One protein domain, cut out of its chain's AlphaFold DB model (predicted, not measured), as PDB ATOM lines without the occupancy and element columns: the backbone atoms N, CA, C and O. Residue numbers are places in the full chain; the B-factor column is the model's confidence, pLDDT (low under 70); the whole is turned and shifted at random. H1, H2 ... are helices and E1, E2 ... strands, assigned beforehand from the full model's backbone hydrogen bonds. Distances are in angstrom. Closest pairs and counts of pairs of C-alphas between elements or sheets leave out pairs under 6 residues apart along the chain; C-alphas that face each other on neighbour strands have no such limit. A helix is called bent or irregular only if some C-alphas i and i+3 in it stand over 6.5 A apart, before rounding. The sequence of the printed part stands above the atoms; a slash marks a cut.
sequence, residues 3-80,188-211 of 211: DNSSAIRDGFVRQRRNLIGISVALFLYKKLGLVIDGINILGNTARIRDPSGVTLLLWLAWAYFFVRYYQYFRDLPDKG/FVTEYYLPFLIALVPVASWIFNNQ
ATOM      1  N   ASP A   3     -20.370  48.631  44.717       72.25
ATOM      2  CA  ASP A   3     -19.093  48.092  44.210       72.25
ATOM      3  C   ASP A   3     -18.625  46.801  44.919       72.25
ATOM      4  O   ASP A   3     -18.136  45.859  44.303       72.25
ATOM      5  N   ASN A   4     -18.888  46.668  46.223       80.69
ATOM      6  CA  ASN A   4     -18.536  45.438  46.945       80.69
ATOM      7  C   ASN A   4     -19.400  44.240  46.517       80.69
ATOM      8  O   ASN A   4     -18.937  43.100  46.530       80.69
ATOM      9  N   SER A   5     -20.656  44.476  46.125       82.50
ATOM     10  CA  SER A   5     -21.574  43.388  45.773       82.50
ATOM     11  C   SER A   5     -21.211  42.730  44.442       82.50
ATOM     12  O   SER A   5     -21.355  41.513  44.318       82.50
ATOM     13  N   SER A   6     -20.746  43.500  43.454       84.44
ATOM     14  CA  SER A   6     -20.282  42.959  42.169       84.44
ATOM     15  C   SER A   6     -19.009  42.134  42.357       84.44
ATOM     16  O   SER A   6     -18.963  40.984  41.921       84.44
ATOM     17  N   ALA A   7     -18.030  42.647  43.108       87.56
ATOM     18  CA  ALA A   7     -16.781  41.940  43.387       87.56
ATOM     19  C   ALA A   7     -16.999  40.593  44.107       87.56
ATOM     20  O   ALA A   7     -16.380  39.582  43.754       87.56
ATOM     21  N   ILE A   8     -17.910  40.552  45.090       88.69
ATOM     22  CA  ILE A   8     -18.290  39.311  45.784       88.69
ATOM     23  C   ILE A   8     -18.962  38.338  44.809       88.69
ATOM     24  O   ILE A   8     -18.629  37.150  44.806       88.69
ATOM     25  N   ARG A   9     -19.866  38.826  43.951       88.06
ATOM     26  CA  ARG A   9     -20.576  37.999  42.966       88.06
ATOM     27  C   ARG A   9     -19.625  37.381  41.941       88.06
ATOM     28  O   ARG A   9     -19.712  36.183  41.672       88.06
ATOM     29  N   ASP A  10     -18.667  38.151  41.443       91.12
ATOM     30  CA  ASP A  10     -17.644  37.658  40.517       91.12
ATOM     31  C   ASP A  10     -16.716  36.644  41.190       91.12
ATOM     32  O   ASP A  10     -16.379  35.601  40.617       91.12
ATOM     33  N   GLY A  11     -16.335  36.916  42.442       92.50
ATOM     34  CA  GLY A  11     -15.601  35.976  43.282       92.50
ATOM     35  C   GLY A  11     -16.343  34.649  43.437       92.50
ATOM     36  O   GLY A  11     -15.753  33.591  43.212       92.50
ATOM     37  N   PHE A  12     -17.646  34.699  43.718       93.06
ATOM     38  CA  PHE A  12     -18.504  33.523  43.839       93.06
ATOM     39  C   PHE A  12     -18.533  32.688  42.550       93.06
ATOM     40  O   PHE A  12     -18.324  31.475  42.604       93.06
ATOM     41  N   VAL A  13     -18.702  33.313  41.378       93.19
ATOM     42  CA  VAL A  13     -18.705  32.599  40.085       93.19
ATOM     43  C   VAL A  13     -17.361  31.915  39.813       93.19
ATOM     44  O   VAL A  13     -17.327  30.797  39.289       93.19
ATOM     45  N   ARG A  14     -16.238  32.540  40.188       95.19
ATOM     46  CA  ARG A  14     -14.915  31.898  40.110       95.19
ATOM     47  C   ARG A  14     -14.829  30.682  41.030       95.19
ATOM     48  O   ARG A  14     -14.474  29.607  40.552       95.19
ATOM     49  N   GLN A  15     -15.216  30.813  42.299       96.19
ATOM     50  CA  GLN A  15     -15.157  29.687  43.240       96.19
ATOM     51  C   GLN A  15     -16.085  28.537  42.847       96.19
ATOM     52  O   GLN A  15     -15.705  27.379  42.984       96.19
ATOM     53  N   ARG A  16     -17.256  28.839  42.275       95.56
ATOM     54  CA  ARG A  16     -18.167  27.840  41.706       95.56
ATOM     55  C   ARG A  16     -17.472  26.983  40.649       95.56
ATOM     56  O   ARG A  16     -17.513  25.759  40.726       95.56
ATOM     57  N   ARG A  17     -16.833  27.625  39.664       96.31
ATOM     58  CA  ARG A  17     -16.116  26.928  38.582       96.31
ATOM     59  C   ARG A  17     -14.938  26.122  39.117       96.31
ATOM     60  O   ARG A  17     -14.768  24.984  38.698       96.31
ATOM     61  N   ASN A  18     -14.186  26.676  40.066       97.44
ATOM     62  CA  ASN A  18     -13.058  25.981  40.681       97.44
ATOM     63  C   ASN A  18     -13.511  24.721  41.429       97.44
ATOM     64  O   ASN A  18     -12.930  23.662  41.221       97.44
ATOM     65  N   LEU A  19     -14.573  24.816  42.241       97.88
ATOM     66  CA  LEU A  19     -15.112  23.677  42.985       97.88
ATOM     67  C   LEU A  19     -15.647  22.585  42.051       97.88
ATOM     68  O   LEU A  19     -15.357  21.408  42.258       97.88
ATOM     69  N   ILE A  20     -16.393  22.954  41.006       97.06
ATOM     70  CA  ILE A  20     -16.872  21.985  40.008       97.06
ATOM     71  C   ILE A  20     -15.680  21.333  39.298       97.06
ATOM     72  O   ILE A  20     -15.610  20.109  39.232       97.06
ATOM     73  N   GLY A  21     -14.724  22.134  38.822       96.88
ATOM     74  CA  GLY A  21     -13.546  21.652  38.104       96.88
ATOM     75  C   GLY A  21     -12.723  20.665  38.928       96.88
ATOM     76  O   GLY A  21     -12.445  19.565  38.455       96.88
ATOM     77  N   ILE A  22     -12.399  21.008  40.179       97.50
ATOM     78  CA  ILE A  22     -11.614  20.122  41.049       97.50
ATOM     79  C   ILE A  22     -12.397  18.869  41.455       97.50
ATOM     80  O   ILE A  22     -11.812  17.794  41.543       97.50
ATOM     81  N   SER A  23     -13.719  18.964  41.641       96.62
ATOM     82  CA  SER A  23     -14.565  17.803  41.961       96.62
ATOM     83  C   SER A  23     -14.642  16.818  40.796       96.62
ATOM     84  O   SER A  23     -14.512  15.612  41.002       96.62
ATOM     85  N   VAL A  24     -14.800  17.323  39.568       95.25
ATOM     86  CA  VAL A  24     -14.789  16.504  38.348       95.25
ATOM     87  C   VAL A  24     -13.407  15.894  38.125       95.25
ATOM     88  O   VAL A  24     -13.315  14.696  37.883       95.25
ATOM     89  N   ALA A  25     -12.332  16.676  38.265       93.88
ATOM     90  CA  ALA A  25     -10.965  16.176  38.130       93.88
ATOM     91  C   ALA A  25     -10.667  15.054  39.136       93.88
ATOM     92  O   ALA A  25     -10.172  14.000  38.745       93.88
ATOM     93  N   LEU A  26     -11.026  15.242  40.410       94.19
ATOM     94  CA  LEU A  26     -10.854  14.239  41.462       94.19
ATOM     95  C   LEU A  26     -11.666  12.964  41.176       94.19
ATOM     96  O   LEU A  26     -11.153  11.857  41.342       94.19
ATOM     97  N   PHE A  27     -12.912  13.104  40.711       94.00
ATOM     98  CA  PHE A  27     -13.755  11.971  40.325       94.00
ATOM     99  C   PHE A  27     -13.174  11.192  39.135       94.00
ATOM    100  O   PHE A  27     -13.039   9.971  39.216       94.00
ATOM    101  N   LEU A  28     -12.795  11.884  38.056       91.62
ATOM    102  CA  LEU A  28     -12.210  11.268  36.864       91.62
ATOM    103  C   LEU A  28     -10.872  10.605  37.179       91.62
ATOM    104  O   LEU A  28     -10.659   9.469  36.773       91.62
ATOM    105  N   TYR A  29     -10.010  11.264  37.953       91.12
ATOM    106  CA  TYR A  29      -8.736  10.699  38.392       91.12
ATOM    107  C   TYR A  29      -8.943   9.365  39.122       91.12
ATOM    108  O   TYR A  29      -8.297   8.371  38.793       91.12
ATOM    109  N   LYS A  30      -9.916   9.305  40.044       90.06
ATOM    110  CA  LYS A  30     -10.247   8.073  40.772       90.06
ATOM    111  C   LYS A  30     -10.897   6.989  39.914       90.06
ATOM    112  O   LYS A  30     -10.621   5.817  40.140       90.06
ATOM    113  N   LYS A  31     -11.803   7.342  38.998       90.06
ATOM    114  CA  LYS A  31     -12.584   6.353  38.231       90.06
ATOM    115  C   LYS A  31     -11.878   5.853  36.982       90.06
ATOM    116  O   LYS A  31     -12.024   4.686  36.649       90.06
ATOM    117  N   LEU A  32     -11.134   6.720  36.306       87.88
ATOM    118  CA  LEU A  32     -10.413   6.365  35.086       87.88
ATOM    119  C   LEU A  32      -9.032   5.777  35.376       87.88
ATOM    120  O   LEU A  32      -8.393   5.285  34.454       87.88
ATOM    121  N   GLY A  33      -8.562   5.854  36.627       82.81
ATOM    122  CA  GLY A  33      -7.213   5.423  36.983       82.81
ATOM    123  C   GLY A  33      -6.160   6.144  36.145       82.81
ATOM    124  O   GLY A  33      -5.197   5.517  35.724       82.81
ATOM    125  N   LEU A  34      -6.381   7.433  35.848       79.44
ATOM    126  CA  LEU A  34      -5.487   8.242  35.018       79.44
ATOM    127  C   LEU A  34      -4.083   8.234  35.632       79.44
ATOM    128  O   LEU A  34      -3.803   8.955  36.593       79.44
ATOM    129  N   VAL A  35      -3.202   7.409  35.066       71.44
ATOM    130  CA  VAL A  35      -1.784   7.390  35.411       71.44
ATOM    131  C   VAL A  35      -1.158   8.588  34.714       71.44
ATOM    132  O   VAL A  35      -0.993   8.616  33.498       71.44
ATOM    133  N   ILE A  36      -0.882   9.637  35.482       73.69
ATOM    134  CA  ILE A  36      -0.122  10.777  34.979       73.69
ATOM    135  C   ILE A  36       1.342  10.333  34.943       73.69
ATOM    136  O   ILE A  36       2.037  10.407  35.956       73.69
ATOM    137  N   ASP A  37       1.800   9.854  33.784       75.38
ATOM    138  CA  ASP A  37       3.165   9.331  33.598       75.38
ATOM    139  C   ASP A  37       4.255  10.391  33.842       75.38
ATOM    140  O   ASP A  37       5.396  10.081  34.200       75.38
ATOM    141  N   GLY A  38       3.905  11.669  33.712       74.38
ATOM    142  CA  GLY A  38       4.749  12.774  34.131       74.38
ATOM    143  C   GLY A  38       4.080  14.126  33.944       74.38
ATOM    144  O   GLY A  38       3.150  14.279  33.154       74.38
ATOM    145  N   ILE A  39       4.566  15.121  34.681       80.75
ATOM    146  CA  ILE A  39       4.175  16.521  34.502       80.75
ATOM    147  C   ILE A  39       5.362  17.238  33.860       80.75
ATOM    148  O   ILE A  39       6.480  17.158  34.370       80.75
ATOM    149  N   ASN A  40       5.126  17.923  32.740       83.38
ATOM    150  CA  ASN A  40       6.120  18.794  32.123       83.38
ATOM    151  C   ASN A  40       5.873  20.232  32.590       83.38
ATOM    152  O   ASN A  40       4.930  20.883  32.137       83.38
ATOM    153  N   ILE A  41       6.694  20.708  33.523       86.06
ATOM    154  CA  ILE A  41       6.656  22.095  33.990       86.06
ATOM    155  C   ILE A  41       7.912  22.774  33.461       86.06
ATOM    156  O   ILE A  41       9.019  22.425  33.863       86.06
ATOM    157  N   LEU A  42       7.738  23.748  32.563       88.38
ATOM    158  CA  LEU A  42       8.833  24.564  32.018       88.38
ATOM    159  C   LEU A  42       9.957  23.737  31.359       88.38
ATOM    160  O   LEU A  42      11.133  24.062  31.489       88.38
ATOM    161  N   GLY A  43       9.605  22.653  30.663       87.25
ATOM    162  CA  GLY A  43      10.571  21.775  29.998       87.25
ATOM    163  C   GLY A  43      11.192  20.717  30.912       87.25
ATOM    164  O   GLY A  43      11.910  19.849  30.421       87.25
ATOM    165  N   ASN A  44      10.902  20.743  32.217       85.19
ATOM    166  CA  ASN A  44      11.350  19.721  33.150       85.19
ATOM    167  C   ASN A  44      10.274  18.641  33.306       85.19
ATOM    168  O   ASN A  44       9.139  18.925  33.699       85.19
ATOM    169  N   THR A  45      10.626  17.398  32.982       89.56
ATOM    170  CA  THR A  45       9.728  16.247  33.073       89.56
ATOM    171  C   THR A  45       9.914  15.558  34.421       89.56
ATOM    172  O   THR A  45      10.861  14.808  34.648       89.56
ATOM    173  N   ALA A  46       8.988  15.795  35.347       83.44
ATOM    174  CA  ALA A  46       8.952  15.062  36.607       83.44
ATOM    175  C   ALA A  46       8.127  13.781  36.417       83.44
ATOM    176  O   ALA A  46       6.921  13.854  36.169       83.44
ATOM    177  N   ARG A  47       8.763  12.605  36.534       84.25
ATOM    178  CA  ARG A  47       8.042  11.324  36.601       84.25
ATOM    179  C   ARG A  47       7.455  11.148  37.996       84.25
ATOM    180  O   ARG A  47       8.182  11.191  38.989       84.25
ATOM    181  N   ILE A  48       6.147  10.929  38.072       80.94
ATOM    182  CA  ILE A  48       5.462  10.683  39.340       80.94
ATOM    183  C   ILE A  48       5.662   9.211  39.698       80.94
ATOM    184  O   ILE A  48       5.125   8.326  39.041       80.94
ATOM    185  N   ARG A  49       6.466   8.940  40.730       82.38
ATOM    186  CA  ARG A  49       6.750   7.565  41.180       82.38
ATOM    187  C   ARG A  49       5.640   6.985  42.063       82.38
ATOM    188  O   ARG A  49       5.490   5.771  42.107       82.38
ATOM    189  N   ASP A  50       4.883   7.846  42.744       83.69
ATOM    190  CA  ASP A  50       3.803   7.458  43.656       83.69
ATOM    191  C   ASP A  50       2.508   8.249  43.359       83.69
ATOM    192  O   ASP A  50       2.431   9.449  43.650       83.69
ATOM    193  N   PRO A  51       1.472   7.600  42.798       84.81
ATOM    194  CA  PRO A  51       0.154   8.199  42.558       84.81
ATOM    195  C   PRO A  51      -0.566   8.660  43.838       84.81
ATOM    196  O   PRO A  51      -1.454   9.520  43.792       84.81
ATOM    197  N   SER A  52      -0.185   8.124  45.003       87.25
ATOM    198  CA  SER A  52      -0.826   8.444  46.284       87.25
ATOM    199  C   SER A  52      -0.670   9.923  46.640       87.25
ATOM    200  O   SER A  52      -1.623  10.555  47.103       87.25
ATOM    201  N   GLY A  53       0.493  10.514  46.337       89.38
ATOM    202  CA  GLY A  53       0.757  11.936  46.575       89.38
ATOM    203  C   GLY A  53      -0.153  12.864  45.762       89.38
ATOM    204  O   GLY A  53      -0.675  13.843  46.295       89.38
ATOM    205  N   VAL A  54      -0.413  12.525  44.493       89.75
ATOM    206  CA  VAL A  54      -1.323  13.298  43.625       89.75
ATOM    207  C   VAL A  54      -2.751  13.232  44.157       89.75
ATOM    208  O   VAL A  54      -3.442  14.250  44.212       89.75
ATOM    209  N   THR A  55      -3.176  12.054  44.619       91.06
ATOM    210  CA  THR A  55      -4.502  11.865  45.224       91.06
ATOM    211  C   THR A  55      -4.690  12.763  46.447       91.06
ATOM    212  O   THR A  55      -5.702  13.458  46.546       91.06
ATOM    213  N   LEU A  56      -3.719  12.777  47.367       93.12
ATOM    214  CA  LEU A  56      -3.761  13.619  48.565       93.12
ATOM    215  C   LEU A  56      -3.814  15.110  48.204       93.12
ATOM    216  O   LEU A  56      -4.629  15.849  48.755       93.12
ATOM    217  N   LEU A  57      -2.993  15.547  47.245       93.56
ATOM    218  CA  LEU A  57      -2.966  16.933  46.778       93.56
ATOM    219  C   LEU A  57      -4.315  17.364  46.178       93.56
ATOM    220  O   LEU A  57      -4.803  18.452  46.490       93.56
ATOM    221  N   LEU A  58      -4.951  16.510  45.368       93.75
ATOM    222  CA  LEU A  58      -6.281  16.780  44.813       93.75
ATOM    223  C   LEU A  58      -7.346  16.901  45.911       93.75
ATOM    224  O   LEU A  58      -8.199  17.782  45.827       93.75
ATOM    225  N   TRP A  59      -7.283  16.070  46.956       96.31
ATOM    226  CA  TRP A  59      -8.181  16.180  48.110       96.31
ATOM    227  C   TRP A  59      -7.981  17.474  48.898       96.31
ATOM    228  O   TRP A  59      -8.965  18.122  49.255       96.31
ATOM    229  N   LEU A  60      -6.733  17.884  49.135       97.44
ATOM    230  CA  LEU A  60      -6.426  19.152  49.805       97.44
ATOM    231  C   LEU A  60      -6.913  20.352  48.983       97.44
ATOM    232  O   LEU A  60      -7.562  21.249  49.525       97.44
ATOM    233  N   ALA A  61      -6.666  20.345  47.670       97.12
ATOM    234  CA  ALA A  61      -7.160  21.374  46.758       97.12
ATOM    235  C   ALA A  61      -8.697  21.416  46.737       97.12
ATOM    236  O   ALA A  61      -9.290  22.493  46.818       97.12
ATOM    237  N   TRP A  62      -9.349  20.251  46.682       97.81
ATOM    238  CA  TRP A  62     -10.804  20.137  46.753       97.81
ATOM    239  C   TRP A  62     -11.349  20.725  48.059       97.81
ATOM    240  O   TRP A  62     -12.241  21.571  48.013       97.81
ATOM    241  N   ALA A  63     -10.778  20.353  49.210       97.88
ATOM    242  CA  ALA A  63     -11.215  20.835  50.520       97.88
ATOM    243  C   ALA A  63     -11.060  22.358  50.640       97.88
ATOM    244  O   ALA A  63     -11.973  23.046  51.103       97.88
ATOM    245  N   TYR A  64      -9.942  22.899  50.150       97.88
ATOM    246  CA  TYR A  64      -9.713  24.339  50.081       97.88
ATOM    247  C   TYR A  64     -10.793  25.055  49.254       97.88
ATOM    248  O   TYR A  64     -11.419  26.002  49.741       97.88
ATOM    249  N   PHE A  65     -11.065  24.595  48.027       97.69
ATOM    250  CA  PHE A  65     -12.092  25.207  47.177       97.69
ATOM    251  C   PHE A  65     -13.504  25.029  47.733       97.69
ATOM    252  O   PHE A  65     -14.329  25.929  47.572       97.69
ATOM    253  N   PHE A  66     -13.783  23.924  48.424       97.44
ATOM    254  CA  PHE A  66     -15.061  23.694  49.091       97.44
ATOM    255  C   PHE A  66     -15.303  24.730  50.194       97.44
ATOM    256  O   PHE A  66     -16.331  25.411  50.193       97.44
ATOM    257  N   VAL A  67     -14.331  24.914  51.096       97.81
ATOM    258  CA  VAL A  67     -14.411  25.918  52.168       97.81
ATOM    259  C   VAL A  67     -14.523  27.321  51.580       97.81
ATOM    260  O   VAL A  67     -15.366  28.109  52.015       97.81
ATOM    261  N   ARG A  68     -13.722  27.640  50.556       96.88
ATOM    262  CA  ARG A  68     -13.757  28.961  49.923       96.88
ATOM    263  C   ARG A  68     -15.104  29.231  49.261       96.88
ATOM    264  O   ARG A  68     -15.660  30.311  49.438       96.88
ATOM    265  N   TYR A  69     -15.660  28.258  48.546       96.00
ATOM    266  CA  TYR A  69     -16.995  28.367  47.964       96.00
ATOM    267  C   TYR A  69     -18.067  28.565  49.042       96.00
ATOM    268  O   TYR A  69     -18.920  29.439  48.894       96.00
ATOM    269  N   TYR A  70     -17.988  27.830  50.155       95.50
ATOM    270  CA  TYR A  70     -18.907  27.981  51.283       95.50
ATOM    271  C   TYR A  70     -18.862  29.387  51.907       95.50
ATOM    272  O   TYR A  70     -19.917  29.952  52.195       95.50
ATOM    273  N   GLN A  71     -17.673  29.981  52.057       94.81
ATOM    274  CA  GLN A  71     -17.521  31.370  52.517       94.81
ATOM    275  C   GLN A  71     -18.236  32.348  51.574       94.81
ATOM    276  O   GLN A  71     -19.141  33.056  52.005       94.81
ATOM    277  N   TYR A  72     -17.942  32.305  50.269       93.12
ATOM    278  CA  TYR A  72     -18.618  33.172  49.290       93.12
ATOM    279  C   TYR A  72     -20.131  32.928  49.212       93.12
ATOM    280  O   TYR A  72     -20.899  33.860  48.987       93.12
ATOM    281  N   PHE A  73     -20.582  31.686  49.395       91.44
ATOM    282  CA  PHE A  73     -22.005  31.353  49.431       91.44
ATOM    283  C   PHE A  73     -22.728  31.979  50.635       91.44
ATOM    284  O   PHE A  73     -23.922  32.295  50.539       91.44
ATOM    285  N   ARG A  74     -22.029  32.142  51.764       90.31
ATOM    286  CA  ARG A  74     -22.539  32.819  52.963       90.31
ATOM    287  C   ARG A  74     -22.476  34.336  52.851       90.31
ATOM    288  O   ARG A  74     -23.422  34.985  53.278       90.31
ATOM    289  N   ASP A  75     -21.414  34.864  52.252       89.50
ATOM    290  CA  ASP A  75     -21.176  36.308  52.146       89.50
ATOM    291  C   ASP A  75     -22.053  36.992  51.089       89.50
ATOM    292  O   ASP A  75     -22.065  38.217  50.996       89.50
ATOM    293  N   LEU A  76     -22.790  36.229  50.277       87.00
ATOM    294  CA  LEU A  76     -23.627  36.791  49.224       87.00
ATOM    295  C   LEU A  76     -24.902  37.443  49.808       87.00
ATOM    296  O   LEU A  76     -25.770  36.718  50.307       87.00
ATOM    297  N   PRO A  77     -25.050  38.782  49.717       72.88
ATOM    298  CA  PRO A  77     -26.070  39.533  50.455       72.88
ATOM    299  C   PRO A  77     -27.482  39.401  49.868       72.88
ATOM    300  O   PRO A  77     -28.457  39.431  50.612       72.88
ATOM    301  N   ASP A  78     -27.608  39.207  48.552       74.88
ATOM    302  CA  ASP A  78     -28.885  38.915  47.904       74.88
ATOM    303  C   ASP A  78     -28.681  37.901  46.777       74.88
ATOM    304  O   ASP A  78     -27.981  38.140  45.791       74.88
ATOM    305  N   LYS A  79     -29.295  36.728  46.936       75.19
ATOM    306  CA  LYS A  79     -29.241  35.640  45.952       75.19
ATOM    307  C   LYS A  79     -30.246  35.858  44.813       75.19
ATOM    308  O   LYS A  79     -30.346  35.011  43.927       75.19
ATOM    309  N   GLY A  80     -31.031  36.944  44.849       70.06
ATOM    310  CA  GLY A  80     -32.120  37.261  43.917       70.06
ATOM    311  C   GLY A  80     -33.358  36.371  44.092       70.06
ATOM    312  O   GLY A  80     -34.461  36.732  43.681       70.06
ATOM    313  N   PHE A 188     -31.368  29.466  40.843       82.50
ATOM    314  CA  PHE A 188     -31.051  29.339  42.262       82.50
ATOM    315  C   PHE A 188     -30.598  27.927  42.666       82.50
ATOM    316  O   PHE A 188     -29.643  27.763  43.418       82.50
ATOM    317  N   VAL A 189     -31.242  26.872  42.174       82.38
ATOM    318  CA  VAL A 189     -30.819  25.509  42.542       82.38
ATOM    319  C   VAL A 189     -29.509  25.153  41.839       82.38
ATOM    320  O   VAL A 189     -28.560  24.674  42.465       82.38
ATOM    321  N   THR A 190     -29.429  25.444  40.544       85.81
ATOM    322  CA  THR A 190     -28.304  25.053  39.689       85.81
ATOM    323  C   THR A 190     -27.040  25.874  39.932       85.81
ATOM    324  O   THR A 190     -25.940  25.351  39.805       85.81
ATOM    325  N   GLU A 191     -27.141  27.139  40.330       87.88
ATOM    326  CA  GLU A 191     -25.960  27.974  40.572       87.88
ATOM    327  C   GLU A 191     -25.399  27.852  41.979       87.88
ATOM    328  O   GLU A 191     -24.197  28.058  42.172       87.88
ATOM    329  N   TYR A 192     -26.256  27.544  42.950       89.50
ATOM    330  CA  TYR A 192     -25.897  27.618  44.360       89.50
ATOM    331  C   TYR A 192     -25.797  26.255  45.039       89.50
ATOM    332  O   TYR A 192     -24.930  26.067  45.885       89.50
ATOM    333  N   TYR A 193     -26.659  25.298  44.688       91.06
ATOM    334  CA  TYR A 193     -26.695  23.992  45.357       91.06
ATOM    335  C   TYR A 193     -26.023  22.895  44.541       91.06
ATOM    336  O   TYR A 193     -25.363  22.028  45.111       91.06
ATOM    337  N   LEU A 194     -26.112  22.957  43.211       93.00
ATOM    338  CA  LEU A 194     -25.452  21.992  42.330       93.00
ATOM    339  C   LEU A 194     -23.939  21.848  42.588       93.00
ATOM    340  O   LEU A 194     -23.476  20.711  42.611       93.00
ATOM    341  N   PRO A 195     -23.154  22.919  42.839       95.00
ATOM    342  CA  PRO A 195     -21.723  22.764  43.112       95.00
ATOM    343  C   PRO A 195     -21.446  21.946  44.377       95.00
ATOM    344  O   PRO A 195     -20.507  21.156  44.386       95.00
ATOM    345  N   PHE A 196     -22.288  22.066  45.413       95.75
ATOM    346  CA  PHE A 196     -22.198  21.215  46.602       95.75
ATOM    347  C   PHE A 196     -22.533  19.761  46.271       95.75
ATOM    348  O   PHE A 196     -21.791  18.869  46.666       95.75
ATOM    349  N   LEU A 197     -23.606  19.516  45.511       95.81
ATOM    350  CA  LEU A 197     -23.990  18.160  45.101       95.81
ATOM    351  C   LEU A 197     -22.883  17.480  44.286       95.81
ATOM    352  O   LEU A 197     -22.534  16.338  44.565       95.81
ATOM    353  N   ILE A 198     -22.280  18.197  43.332       95.69
ATOM    354  CA  ILE A 198     -21.145  17.703  42.540       95.69
ATOM    355  C   ILE A 198     -19.933  17.437  43.441       95.69
ATOM    356  O   ILE A 198     -19.270  16.414  43.286       95.69
ATOM    357  N   ALA A 199     -19.656  18.317  44.403       95.81
ATOM    358  CA  ALA A 199     -18.547  18.141  45.335       95.81
ATOM    359  C   ALA A 199     -18.714  16.911  46.244       95.81
ATOM    360  O   ALA A 199     -17.719  16.304  46.635       95.81
ATOM    361  N   LEU A 200     -19.946  16.483  46.531       96.56
ATOM    362  CA  LEU A 200     -20.213  15.264  47.303       96.56
ATOM    363  C   LEU A 200     -19.946  13.969  46.519       96.56
ATOM    364  O   LEU A 200     -19.696  12.937  47.138       96.56
ATOM    365  N   VAL A 201     -19.947  13.995  45.183       96.00
ATOM    366  CA  VAL A 201     -19.724  12.807  44.334       96.00
ATOM    367  C   VAL A 201     -18.391  12.093  44.621       96.00
ATOM    368  O   VAL A 201     -18.423  10.884  44.871       96.00
ATOM    369  N   PRO A 202     -17.216  12.761  44.620       93.56
ATOM    370  CA  PRO A 202     -15.951  12.090  44.928       93.56
ATOM    371  C   PRO A 202     -15.893  11.550  46.365       93.56
ATOM    372  O   PRO A 202     -15.280  10.507  46.589       93.56
ATOM    373  N   VAL A 203     -16.556  12.210  47.323       94.56
ATOM    374  CA  VAL A 203     -16.656  11.751  48.721       94.56
ATOM    375  C   VAL A 203     -17.482  10.475  48.806       94.56
ATOM    376  O   VAL A 203     -17.002   9.472  49.326       94.56
ATOM    377  N   ALA A 204     -18.687  10.481  48.233       95.31
ATOM    378  CA  ALA A 204     -19.549   9.308  48.184       95.31
ATOM    379  C   ALA A 204     -18.835   8.138  47.493       95.31
ATOM    380  O   ALA A 204     -18.766   7.042  48.045       95.31
ATOM    381  N   SER A 205     -18.213   8.380  46.334       93.62
ATOM    382  CA  SER A 205     -17.455   7.345  45.628       93.62
ATOM    383  C   SER A 205     -16.273   6.808  46.434       93.62
ATOM    384  O   SER A 205     -15.911   5.652  46.243       93.62
ATOM    385  N   TRP A 206     -15.628   7.624  47.267       92.88
ATOM    386  CA  TRP A 206     -14.540   7.152  48.117       92.88
ATOM    387  C   TRP A 206     -15.053   6.257  49.242       92.88
ATOM    388  O   TRP A 206     -14.468   5.207  49.472       92.88
ATOM    389  N   ILE A 207     -16.167   6.634  49.876       94.88
ATOM    390  CA  ILE A 207     -16.801   5.844  50.938       94.88
ATOM    391  C   ILE A 207     -17.248   4.478  50.401       94.88
ATOM    392  O   ILE A 207     -16.927   3.464  51.009       94.88
ATOM    393  N   PHE A 208     -17.926   4.436  49.248       94.62
ATOM    394  CA  PHE A 208     -18.427   3.181  48.670       94.62
ATOM    395  C   PHE A 208     -17.331   2.244  48.150       94.62
ATOM    396  O   PHE A 208     -17.541   1.041  48.123       94.62
ATOM    397  N   ASN A 209     -16.183   2.771  47.719       89.69
ATOM    398  CA  ASN A 209     -15.072   1.947  47.232       89.69
ATOM    399  C   ASN A 209     -14.172   1.408  48.364       89.69
ATOM    400  O   ASN A 209     -13.320   0.566  48.100       89.69
ATOM    401  N   ASN A 210     -14.293   1.953  49.577       83.31
ATOM    402  CA  ASN A 210     -13.483   1.581  50.739       83.31
ATOM    403  C   ASN A 210     -14.220   0.624  51.705       83.31
ATOM    404  O   ASN A 210     -13.694   0.352  52.785       83.31
ATOM    405  N   GLN A 211     -15.421   0.162  51.342       70.19
ATOM    406  CA  GLN A 211     -16.160  -0.916  52.010       70.19
ATOM    407  C   GLN A 211     -15.954  -2.225  51.252       70.19
ATOM    408  O   GLN A 211     -15.842  -3.265  51.934       70.19
TER     409      GLN A 211
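AT A GLANCE: This is residues 3 to 80 and 188 to 211 of the 211 residues of an uncharacterized protein of Deltaproteobacteria bacterium (UniProt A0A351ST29). Two long helices, H1 and H2, lie side by side and run opposite ways, with a small two-strand hairpin, E1 and E2, set off from their bodies in the link that joins them. A third, bent helix, H3, packs along one stretch of H1. The printed part has 102 residues, in the order H1, E1, E2, H2, H3; the sheet, E1 - E2, is antiparallel and the class is mostly helix. The whole is loose, with a radius of gyration of the C-alphas of 16.3 A, and flat, spanning 48 by 40 by 17 A.

IN THESE COORDINATES: E1 is residues 39 to 41 and E2 residues 44 to 46. H1, residues 3 to 32, is 43.6 A long, from C-alpha 3 at (-19.093, 48.092, 44.210). H2, residues 51 to 75, is 36.6 A long. H3, residues 188 to 209, was assigned as one helix by its hydrogen bonds but is bent: C-alphas 199 and 202 are 6.6 A apart. Its arms are H3a, residues 188 to 199, 17.1 A, and H3b, residues 202 to 209, 10.4 A, ending at C-alpha 209 (-15.072, 1.947, 47.232). H3a is itself irregular, with C-alphas 192 and 195 6.52 A apart.

HOW THE PARTS SIT: E1 and E2 form an antiparallel hairpin, with N 39 and O 46 3.1 A apart, within hydrogen-bond range; both strands are apart from H3a and H3b. H1, H2 and H3a make an up and down bundle, each running against the one before. H1 and H2 touch, closest at the C-alphas of Gln 15 and Tyr 69, 5.2 A, at a shallow tilt of 28 degrees. H1 touches H3a with residues 16 to 24 alone, closest at the C-alphas of Ser 23 and Ala 199, 5.2 A; the tilt of 37 degrees is only just steep. H1 touches H3b with residues 23 to 27 alone, closest at the C-alphas of Phe 27 and Pro 202, 5.1 A. H2, with residues 66 to 73 alone, and H3a only just touch, with 3 pairs of C-alphas within 8 A, the closest those of Phe 73 and Tyr 192, 7.4 A. Each O i to N i+4 pair is within hydrogen-bond range in H1, H2 and H3b, and 5 of 8 in H3a.

THE WHOLE: The C-alphas of Asp 3 and Gln 211, 49.7 A apart, are the two farthest apart. Residues 81 to 187 are not printed; C-alphas 80 and 188 are 8.2 A apart across the cut. Of the links printed whole, no link is long. No printed residue has a pLDDT under 70.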